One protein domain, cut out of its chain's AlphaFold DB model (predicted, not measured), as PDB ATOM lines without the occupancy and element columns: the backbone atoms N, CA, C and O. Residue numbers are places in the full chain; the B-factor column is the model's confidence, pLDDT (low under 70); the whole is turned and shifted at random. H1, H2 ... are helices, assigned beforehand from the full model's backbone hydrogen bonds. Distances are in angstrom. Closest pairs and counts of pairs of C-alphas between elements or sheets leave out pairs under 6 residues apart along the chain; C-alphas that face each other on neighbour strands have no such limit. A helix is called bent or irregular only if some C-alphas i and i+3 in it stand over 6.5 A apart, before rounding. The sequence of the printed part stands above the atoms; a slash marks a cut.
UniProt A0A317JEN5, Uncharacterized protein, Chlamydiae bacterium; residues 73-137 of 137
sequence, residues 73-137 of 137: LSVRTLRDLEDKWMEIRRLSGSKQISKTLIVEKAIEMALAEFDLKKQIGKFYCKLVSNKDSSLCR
ATOM      1  N   LEU A  73      -9.185 -20.422  56.208       92.19
ATOM      2  CA  LEU A  73     -10.258 -19.543  55.750       92.19
ATOM      3  C   LEU A  73     -11.239 -19.263  56.886       92.19
ATOM      4  O   LEU A  73     -11.428 -20.080  57.788       92.19
ATOM      5  N   SER A  74     -11.894 -18.103  56.833       95.38
ATOM      6  CA  SER A  74     -12.965 -17.809  57.780       95.38
ATOM      7  C   SER A  74     -14.143 -18.764  57.557       95.38
ATOM      8  O   SER A  74     -14.466 -19.120  56.423       95.38
ATOM      9  N   VAL A  75     -14.833 -19.137  58.640       94.88
ATOM     10  CA  VAL A  75     -16.006 -20.028  58.573       94.88
ATOM     11  C   VAL A  75     -17.092 -19.468  57.650       94.88
ATOM     12  O   VAL A  75     -17.769 -20.231  56.971       94.88
ATOM     13  N   ARG A  76     -17.256 -18.139  57.610       95.56
ATOM     14  CA  ARG A  76     -18.234 -17.475  56.735       95.56
ATOM     15  C   ARG A  76     -17.866 -17.667  55.266       95.56
ATOM     16  O   ARG A  76     -18.674 -18.171  54.502       95.56
ATOM     17  N   THR A  77     -16.614 -17.380  54.916       94.12
ATOM     18  CA  THR A  77     -16.099 -17.557  53.551       94.12
ATOM     19  C   THR A  77     -16.209 -19.005  53.079       94.12
ATOM     20  O   THR A  77     -16.524 -19.242  51.918       94.12
ATOM     21  N   LEU A  78     -15.967 -19.978  53.966       94.50
ATOM     22  CA  LEU A  78     -16.097 -21.391  53.617       94.50
ATOM     23  C   LEU A  78     -17.550 -21.775  53.296       94.50
ATOM     24  O   LEU A  78     -17.771 -22.481  52.320       94.50
ATOM     25  N   ARG A  79     -18.530 -21.280  54.065       95.38
ATOM     26  CA  ARG A  79     -19.957 -21.515  53.775       95.38
ATOM     27  C   ARG A  79     -20.379 -20.874  52.461       95.38
ATOM     28  O   ARG A  79     -20.966 -21.551  51.627       95.38
ATOM     29  N   ASP A  80     -20.004 -19.616  52.244       95.69
ATOM     30  CA  ASP A  80     -20.329 -18.909  51.002       95.69
ATOM     31  C   ASP A  80     -19.747 -19.644  49.780       95.69
ATOM     32  O   ASP A  80     -20.400 -19.760  48.743       95.69
ATOM     33  N   LEU A  81     -18.532 -20.195  49.908       94.50
ATOM     34  CA  LEU A  81     -17.916 -21.017  48.868       94.50
ATOM     35  C   LEU A  81     -18.720 -22.295  48.592       94.50
ATOM     36  O   LEU A  81     -18.859 -22.682  47.434       94.50
ATOM     37  N   GLU A  82     -19.239 -22.957  49.624       94.38
ATOM     38  CA  GLU A  82     -20.048 -24.171  49.473       94.38
ATOM     39  C   GLU A  82     -21.390 -23.889  48.807       94.38
ATOM     40  O   GLU A  82     -21.746 -24.581  47.850       94.38
ATOM     41  N   ASP A  83     -22.080 -22.835  49.239       95.31
ATOM     42  CA  ASP A  83     -23.352 -22.415  48.659       95.31
ATOM     43  C   ASP A  83     -23.181 -22.071  47.172       95.31
ATOM     44  O   ASP A  83     -23.926 -22.555  46.314       95.31
ATOM     45  N   LYS A  84     -22.139 -21.299  46.836       94.75
ATOM     46  CA  LYS A  84     -21.841 -20.930  45.445       94.75
ATOM     47  C   LYS A  84     -21.347 -22.096  44.608       94.75
ATOM     48  O   LYS A  84     -21.717 -22.199  43.441       94.75
ATOM     49  N   TRP A  85     -20.577 -23.014  45.181       93.75
ATOM     50  CA  TRP A  85     -20.184 -24.239  44.492       93.75
ATOM     51  C   TRP A  85     -21.398 -25.104  44.133       93.75
ATOM     52  O   TRP A  85     -21.489 -25.598  43.007       93.75
ATOM     53  N   MET A  86     -22.358 -25.246  45.051       92.25
ATOM     54  CA  MET A  86     -23.604 -25.974  44.800       92.25
ATOM     55  C   MET A  86     -24.457 -25.294  43.723       92.25
ATOM     56  O   MET A  86     -24.986 -25.968  42.837       92.25
ATOM     57  N   GLU A  87     -24.543 -23.963  43.749       93.69
ATOM     58  CA  GLU A  87     -25.237 -23.176  42.726       93.69
ATOM     59  C   GLU A  87     -24.608 -23.374  41.337       93.69
ATOM     60  O   GLU A  87     -25.307 -23.697  40.375       93.69
ATOM     61  N   ILE A  88     -23.279 -23.276  41.245       92.25
ATOM     62  CA  ILE A  88     -22.520 -23.512  40.012       92.25
ATOM     63  C   ILE A  88     -22.740 -24.938  39.501       92.25
ATOM     64  O   ILE A  88     -22.969 -25.141  38.309       92.25
ATOM     65  N   ARG A  89     -22.726 -25.938  40.389       90.31
ATOM     66  CA  ARG A  89     -22.958 -27.337  40.014       90.31
ATOM     67  C   ARG A  89     -24.357 -27.553  39.445       90.31
ATOM     68  O   ARG A  89     -24.503 -28.283  38.471       90.31
ATOM     69  N   ARG A  90     -25.369 -26.887  40.010       89.44
ATOM     70  CA  ARG A  90     -26.743 -26.925  39.491       89.44
ATOM     71  C   ARG A  90     -26.831 -26.337  38.081       89.44
ATOM     72  O   ARG A  90     -27.533 -26.889  37.243       89.44
ATOM     73  N   LEU A  91     -26.118 -25.242  37.817       91.81
ATOM     74  CA  LEU A  91     -26.098 -24.583  36.505       91.81
ATOM     75  C   LEU A  91     -25.281 -25.360  35.465       91.81
ATOM     76  O   LEU A  91     -25.619 -25.364  34.286       91.81
ATOM     77  N   SER A  92     -24.211 -26.025  35.895       87.56
ATOM     78  CA  SER A  92     -23.265 -26.693  35.003       87.56
ATOM     79  C   SER A  92     -23.745 -28.054  34.475       87.56
ATOM     80  O   SER A  92     -23.045 -28.671  33.662       87.56
ATOM     81  N   GLY A  93     -24.909 -28.532  34.928       84.94
ATOM     82  CA  GLY A  93     -25.528 -29.777  34.480       84.94
ATOM     83  C   GLY A  93     -24.649 -30.999  34.750       84.94
ATOM     84  O   GLY A  93     -24.591 -31.499  35.870       84.94
ATOM     85  N   SER A  94     -23.972 -31.487  33.708       78.31
ATOM     86  CA  SER A  94     -23.147 -32.700  33.740       78.31
ATOM     87  C   SER A  94     -21.675 -32.468  34.091       78.31
ATOM     88  O   SER A  94     -20.980 -33.431  34.423       78.31
ATOM     89  N   LYS A  95     -21.163 -31.230  34.024       86.50
ATOM     90  CA  LYS A  95     -19.731 -30.998  34.271       86.50
ATOM     91  C   LYS A  95     -19.436 -31.029  35.768       86.50
ATOM     92  O   LYS A  95     -20.084 -30.351  36.568       86.50
ATOM     93  N   GLN A  96     -18.427 -31.805  36.143       85.00
ATOM     94  CA  GLN A  96     -17.960 -31.866  37.520       85.00
ATOM     95  C   GLN A  96     -16.998 -30.713  37.788       85.00
ATOM     96  O   GLN A  96     -15.887 -30.677  37.269       85.00
ATOM     97  N   ILE A  97     -17.433 -29.769  38.616       89.44
ATOM     98  CA  ILE A  97     -16.599 -28.662  39.080       89.44
ATOM     99  C   ILE A  97     -16.149 -29.005  40.496       89.44
ATOM    100  O   ILE A  97     -16.982 -29.274  41.362       89.44
ATOM    101  N   SER A  98     -14.839 -29.041  40.735       90.69
ATOM    102  CA  SER A  98     -14.273 -29.296  42.062       90.69
ATOM    103  C   SER A  98     -14.110 -27.991  42.847       90.69
ATOM    104  O   SER A  98     -13.933 -26.920  42.265       90.69
ATOM    105  N   LYS A  99     -14.135 -28.070  44.186       91.81
ATOM    106  CA  LYS A  99     -13.851 -26.908  45.051       91.81
ATOM    107  C   LYS A  99     -12.455 -26.340  44.768       91.81
ATOM    108  O   LYS A  99     -12.286 -25.127  44.709       91.81
ATOM    109  N   THR A 100     -11.480 -27.220  44.534       91.88
ATOM    110  CA  THR A 100     -10.102 -26.842  44.203       91.88
ATOM    111  C   THR A 100     -10.033 -26.013  42.926       91.88
ATOM    112  O   THR A 100      -9.379 -24.981  42.938       91.88
ATOM    113  N   LEU A 101     -10.767 -26.395  41.874       91.81
ATOM    114  CA  LEU A 101     -10.784 -25.656  40.607       91.81
ATOM    115  C   LEU A 101     -11.324 -24.230  40.775       91.81
ATOM    116  O   LEU A 101     -10.805 -23.295  40.174       91.81
ATOM    117  N   ILE A 102     -12.356 -24.053  41.608       92.94
ATOM    118  CA  ILE A 102     -12.907 -22.722  41.902       92.94
ATOM    119  C   ILE A 102     -11.855 -21.853  42.591       92.94
ATOM    120  O   ILE A 102     -11.667 -20.701  42.210       92.94
ATOM    121  N   VAL A 103     -11.169 -22.404  43.594       93.69
ATOM    122  CA  VAL A 103     -10.137 -21.675  44.341       93.69
ATOM    123  C   VAL A 103      -8.941 -21.350  43.446       93.69
ATOM    124  O   VAL A 103      -8.469 -20.219  43.463       93.69
ATOM    125  N   GLU A 104      -8.496 -22.299  42.624       92.62
ATOM    126  CA  GLU A 104      -7.419 -22.123  41.643       92.62
ATOM    127  C   GLU A 104      -7.742 -20.970  40.682       92.62
ATOM    128  O   GLU A 104      -6.990 -19.999  40.607       92.62
ATOM    129  N   LYS A 105      -8.932 -20.980  40.065       93.44
ATOM    130  CA  LYS A 105      -9.369 -19.898  39.168       93.44
ATOM    131  C   LYS A 105      -9.546 -18.557  39.877       93.44
ATOM    132  O   LYS A 105      -9.232 -17.518  39.300       93.44
ATOM    133  N   ALA A 106     -10.021 -18.549  41.120       91.94
ATOM    134  CA  ALA A 106     -10.128 -17.321  41.904       91.94
ATOM    135  C   ALA A 106      -8.753 -16.694  42.186       91.94
ATOM    136  O   ALA A 106      -8.612 -15.474  42.103       91.94
ATOM    137  N   ILE A 107      -7.744 -17.518  42.487       91.81
ATOM    138  CA  ILE A 107      -6.368 -17.061  42.714       91.81
ATOM    139  C   ILE A 107      -5.748 -16.558  41.408       91.81
ATOM    140  O   ILE A 107      -5.191 -15.464  41.405       91.81
ATOM    141  N   GLU A 108      -5.893 -17.290  40.300       92.00
ATOM    142  CA  GLU A 108      -5.415 -16.851  38.981       92.00
ATOM    143  C   GLU A 108      -5.966 -15.467  38.611       92.00
ATOM    144  O   GLU A 108      -5.208 -14.578  38.231       92.00
ATOM    145  N   MET A 109      -7.278 -15.251  38.779       89.38
ATOM    146  CA  MET A 109      -7.900 -13.950  38.511       89.38
ATOM    147  C   MET A 109      -7.357 -12.853  39.432       89.38
ATOM    148  O   MET A 109      -7.085 -11.747  38.972       89.38
ATOM    149  N   ALA A 110      -7.170 -13.150  40.721       88.31
ATOM    150  CA  ALA A 110      -6.630 -12.187  41.677       88.31
ATOM    151  C   ALA A 110      -5.178 -11.790  41.355       88.31
ATOM    152  O   ALA A 110      -4.823 -10.615  41.465       88.31
ATOM    153  N   LEU A 111      -4.349 -12.749  40.928       89.00
ATOM    154  CA  LEU A 111      -2.970 -12.499  40.499       89.00
ATOM    155  C   LEU A 111      -2.928 -11.710  39.186       89.00
ATOM    156  O   LEU A 111      -2.223 -10.708  39.104       89.00
ATOM    157  N   ALA A 112      -3.754 -12.077  38.204       87.94
ATOM    158  CA  ALA A 112      -3.853 -11.342  36.946       87.94
ATOM    159  C   ALA A 112      -4.289  -9.880  37.167       87.94
ATOM    160  O   ALA A 112      -3.717  -8.959  36.580       87.94
ATOM    161  N   GLU A 113      -5.268  -9.638  38.048       84.06
ATOM    162  CA  GLU A 113      -5.664  -8.278  38.432       84.06
ATOM    163  C   GLU A 113      -4.521  -7.500  39.093       84.06
ATOM    164  O   GLU A 113      -4.375  -6.294  38.853       84.06
ATOM    165  N   PHE A 114      -3.720  -8.172  39.922       81.88
ATOM    166  CA  PHE A 114      -2.555  -7.572  40.558       81.88
ATOM    167  C   PHE A 114      -1.480  -7.196  39.534       81.88
ATOM    168  O   PHE A 114      -0.967  -6.084  39.592       81.88
ATOM    169  N   ASP A 115      -1.189  -8.038  38.547       81.88
ATOM    170  CA  ASP A 115      -0.189  -7.718  37.523       81.88
ATOM    171  C   ASP A 115      -0.626  -6.552  36.625       81.88
ATOM    172  O   ASP A 115       0.180  -5.677  36.291       81.88
ATOM    173  N   LEU A 116      -1.922  -6.485  36.299       81.12
ATOM    174  CA  LEU A 116      -2.512  -5.424  35.477       81.12
ATOM    175  C   LEU A 116      -2.540  -4.064  36.179       81.12
ATOM    176  O   LEU A 116      -2.271  -3.037  35.557       81.12
ATOM    177  N   LYS A 117      -2.927  -4.032  37.460       73.19
ATOM    178  CA  LYS A 117      -3.206  -2.778  38.186       73.19
ATOM    179  C   LYS A 117      -2.209  -2.486  39.305       73.19
ATOM    180  O   LYS A 117      -2.329  -1.440  39.940       73.19
ATOM    181  N   LYS A 118      -1.227  -3.366  39.531       73.56
ATOM    182  CA  LYS A 118      -0.179  -3.301  40.566       73.56
ATOM    183  C   LYS A 118      -0.700  -2.665  41.856       73.56
ATOM    184  O   LYS A 118      -1.624  -3.181  42.482       73.56
ATOM    185  N   GLN A 119      -0.151  -1.509  42.222       65.06
ATOM    186  CA  GLN A 119      -0.463  -0.808  43.468       65.06
ATOM    187  C   GLN A 119      -1.788  -0.029  43.450       65.06
ATOM    188  O   GLN A 119      -2.231   0.452  44.484       65.06
ATOM    189  N   ILE A 120      -2.436   0.088  42.294       65.69
ATOM    190  CA  ILE A 120      -3.687   0.839  42.100       65.69
ATOM    191  C   ILE A 120      -4.891  -0.123  42.103       65.69
ATOM    192  O   ILE A 120      -6.053   0.280  42.162       65.69
ATOM    193  N   GLY A 121      -4.638  -1.433  42.033       69.69
ATOM    194  CA  GLY A 121      -5.684  -2.444  42.043       69.69
ATOM    195  C   GLY A 121      -6.476  -2.416  43.347       69.69
ATOM    196  O   GLY A 121      -5.901  -2.447  44.433       69.69
ATOM    197  N   LYS A 122      -7.814  -2.455  43.250       73.81
ATOM    198  CA  LYS A 122      -8.706  -2.605  44.416       73.81
ATOM    199  C   LYS A 122      -8.304  -3.800  45.285       73.81
ATOM    200  O   LYS A 122      -8.424  -3.726  46.505       73.81
ATOM    201  N   PHE A 123      -7.810  -4.868  44.658       73.56
ATOM    202  CA  PHE A 123      -7.275  -6.047  45.327       73.56
ATOM    203  C   PHE A 123      -6.079  -5.709  46.231       73.56
ATOM    204  O   PHE A 123      -6.165  -5.902  47.443       73.56
ATOM    205  N   TYR A 124      -5.014  -5.116  45.678       77.25
ATOM    206  CA  TYR A 124      -3.853  -4.663  46.455       77.25
ATOM    207  C   TYR A 124      -4.256  -3.676  47.548       77.25
ATOM    208  O   TYR A 124      -3.913  -3.857  48.714       77.25
ATOM    209  N   CYS A 125      -5.071  -2.684  47.190       77.25
ATOM    210  CA  CYS A 125      -5.566  -1.695  48.127       77.25
ATOM    211  C   CYS A 125      -6.304  -2.313  49.307       77.25
ATOM    212  O   CYS A 125      -6.108  -1.882  50.436       77.25
ATOM    213  N   LYS A 126      -7.120  -3.345  49.090       79.31
ATOM    214  CA  LYS A 126      -7.853  -4.010  50.171       79.31
ATOM    215  C   LYS A 126      -6.959  -4.896  51.039       79.31
ATOM    216  O   LYS A 126      -7.224  -5.027  52.231       79.31
ATOM    217  N   LEU A 127      -5.893  -5.461  50.471       81.00
ATOM    218  CA  LEU A 127      -4.874  -6.187  51.232       81.00
ATOM    219  C   LEU A 127      -4.045  -5.244  52.113       81.00
ATOM    220  O   LEU A 127      -3.801  -5.557  53.278       81.00
ATOM    221  N   VAL A 128      -3.651  -4.085  51.578       80.50
ATOM    222  CA  VAL A 128      -2.810  -3.105  52.280       80.50
ATOM    223  C   VAL A 128      -3.611  -2.205  53.215       80.50
ATOM    224  O   VAL A 128      -3.114  -1.895  54.285       80.50
ATOM    225  N   SER A 129      -4.863  -1.852  52.908       67.00
ATOM    226  CA  SER A 129      -5.683  -0.963  53.759       67.00
ATOM    227  C   SER A 129      -6.014  -1.556  55.131       67.00
ATOM    228  O   SER A 129      -6.348  -0.814  56.047       67.00
ATOM    229  N   ASN A 130      -5.900  -2.877  55.307       59.72
ATOM    230  CA  ASN A 130      -5.958  -3.490  56.639       59.72
ATOM    231  C   ASN A 130      -4.698  -3.206  57.484       59.72
ATOM    232  O   ASN A 130      -4.711  -3.465  58.685       59.72
ATOM    233  N   LYS A 131      -3.615  -2.718  56.868       56.00
ATOM    234  CA  LYS A 131      -2.338  -2.366  57.504       56.00
ATOM    235  C   LYS A 131      -2.046  -0.864  57.473       56.00
ATOM    236  O   LYS A 131      -1.643  -0.351  58.503       56.00
ATOM    237  N   ASP A 132      -2.321  -0.164  56.372       53.28
ATOM    238  CA  ASP A 132      -2.062   1.273  56.222       53.28
ATOM    239  C   ASP A 132      -3.156   1.945  55.375       53.28
ATOM    240  O   ASP A 132      -3.262   1.754  54.163       53.28
ATOM    241  N   SER A 133      -3.994   2.756  56.019       51.03
ATOM    242  CA  SER A 133      -5.176   3.416  55.438       51.03
ATOM    243  C   SER A 133      -4.875   4.652  54.573       51.03
ATOM    244  O   SER A 133      -5.787   5.405  54.230       51.03
ATOM    245  N   SER A 134      -3.614   4.894  54.206       55.94
ATOM    246  CA  SER A 134      -3.178   6.127  53.533       55.94
ATOM    247  C   SER A 134      -2.863   5.982  52.040       55.94
ATOM    248  O   SER A 134      -2.773   7.002  51.360       55.94
ATOM    249  N   LEU A 135      -2.722   4.760  51.507       53.53
ATOM    250  CA  LEU A 135      -2.188   4.555  50.150       53.53
ATOM    251  C   LEU A 135      -3.229   4.454  49.021       53.53
ATOM    252  O   LEU A 135      -2.851   4.421  47.854       53.53
ATOM    253  N   CYS A 136      -4.523   4.397  49.340       51.31
ATOM    254  CA  CYS A 136      -5.576   4.131  48.359       51.31
ATOM    255  C   CYS A 136      -6.626   5.243  48.369       51.31
ATOM    256  O   CYS A 136      -7.608   5.169  49.109       51.31
ATOM    257  N   ARG A 137      -6.394   6.284  47.566       51.56
ATOM    258  CA  ARG A 137      -7.378   7.318  47.214       51.56
ATOM    259  C   ARG A 137      -7.641   7.291  45.720       51.56
ATOM    260  O   ARG A 137      -6.655   7.127  44.971       51.56
TER     261      ARG A 137
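Overview. This is residues 73 to 137 of the 137 residues of an uncharacterized protein of Chlamydiae bacterium (UniProt A0A317JEN5). A long helix, H2, makes the base of an open, loosely built frame: H1 slants away from the neighbourhood of its first residues, and the short H3 turns back from its other end, leaving the space between H1 and H3 empty. H1 and H2 make a wide V, H2 and H3 a corner, and a tail of residues 129 to 137 follows H3. The printed part has 65 residues with three named helices, in the order H1, H2, H3, and no named strand; its class is all helix. The whole is loose, with a radius of gyration of the C-alphas of 15.3 A, and elongated, spanning 47 by 27 by 16 A.

Along the chain. H2, the longest helix, is residues 99 to 120 and measures 29.7 A from first to last C-alpha; C-alpha 99 is at (-13.851, -26.908, 45.051). H2 has a kink of 56 degrees near residue 114 and is irregular: C-alphas 116 and 119 are 9.5 A apart. H1 is residues 75 to 91, 24.7 A long, and begins with C-alpha 75 at (-16.006, -20.028, 58.573). H3 is residues 122 to 128, 9.8 A long, and ends with C-alpha 128 at (-2.810, -3.105, 52.280).

Arrangement. H2 touches H3 with residues 110 to 119 alone, and the closest C-alphas, those of Phe 114 and Tyr 124, are 6.7 A apart. The lines of H2 and H3 are about perpendicular, at 87 degrees. H1 touches no helix. H1 and H2 are close but not clearly touching; their closest C-alphas, those of Trp 85 and Lys 99, are 6.9 A apart. H1 and H2 run opposite ways at a steep tilt of 69 degrees, only just short of about perpendicular. H1 and H3 are apart. In H1 and H3 every O i to N i+4 pair is within hydrogen-bond range; in H2 16 of 18 are.

Size, cuts and confidence. The two C-alphas farthest apart are those of Ser 94 and Ser 134, at 47.9 A, and the printed part has no cut. The link from H1 to H2, with 7 residues between them, is short, and the link from H2 to H3, with 1 residue, is tight. Residues 73 to 80, of which 75 to 80 belong to H1, stand free, as do residues 90 to 95 and residues 104 to 109 of H2. Residue 137 is the chain's last residue. The mean pLDDT of the printed part is 82.8; residues 119 to 121 and residues 129 to 137 are under 70.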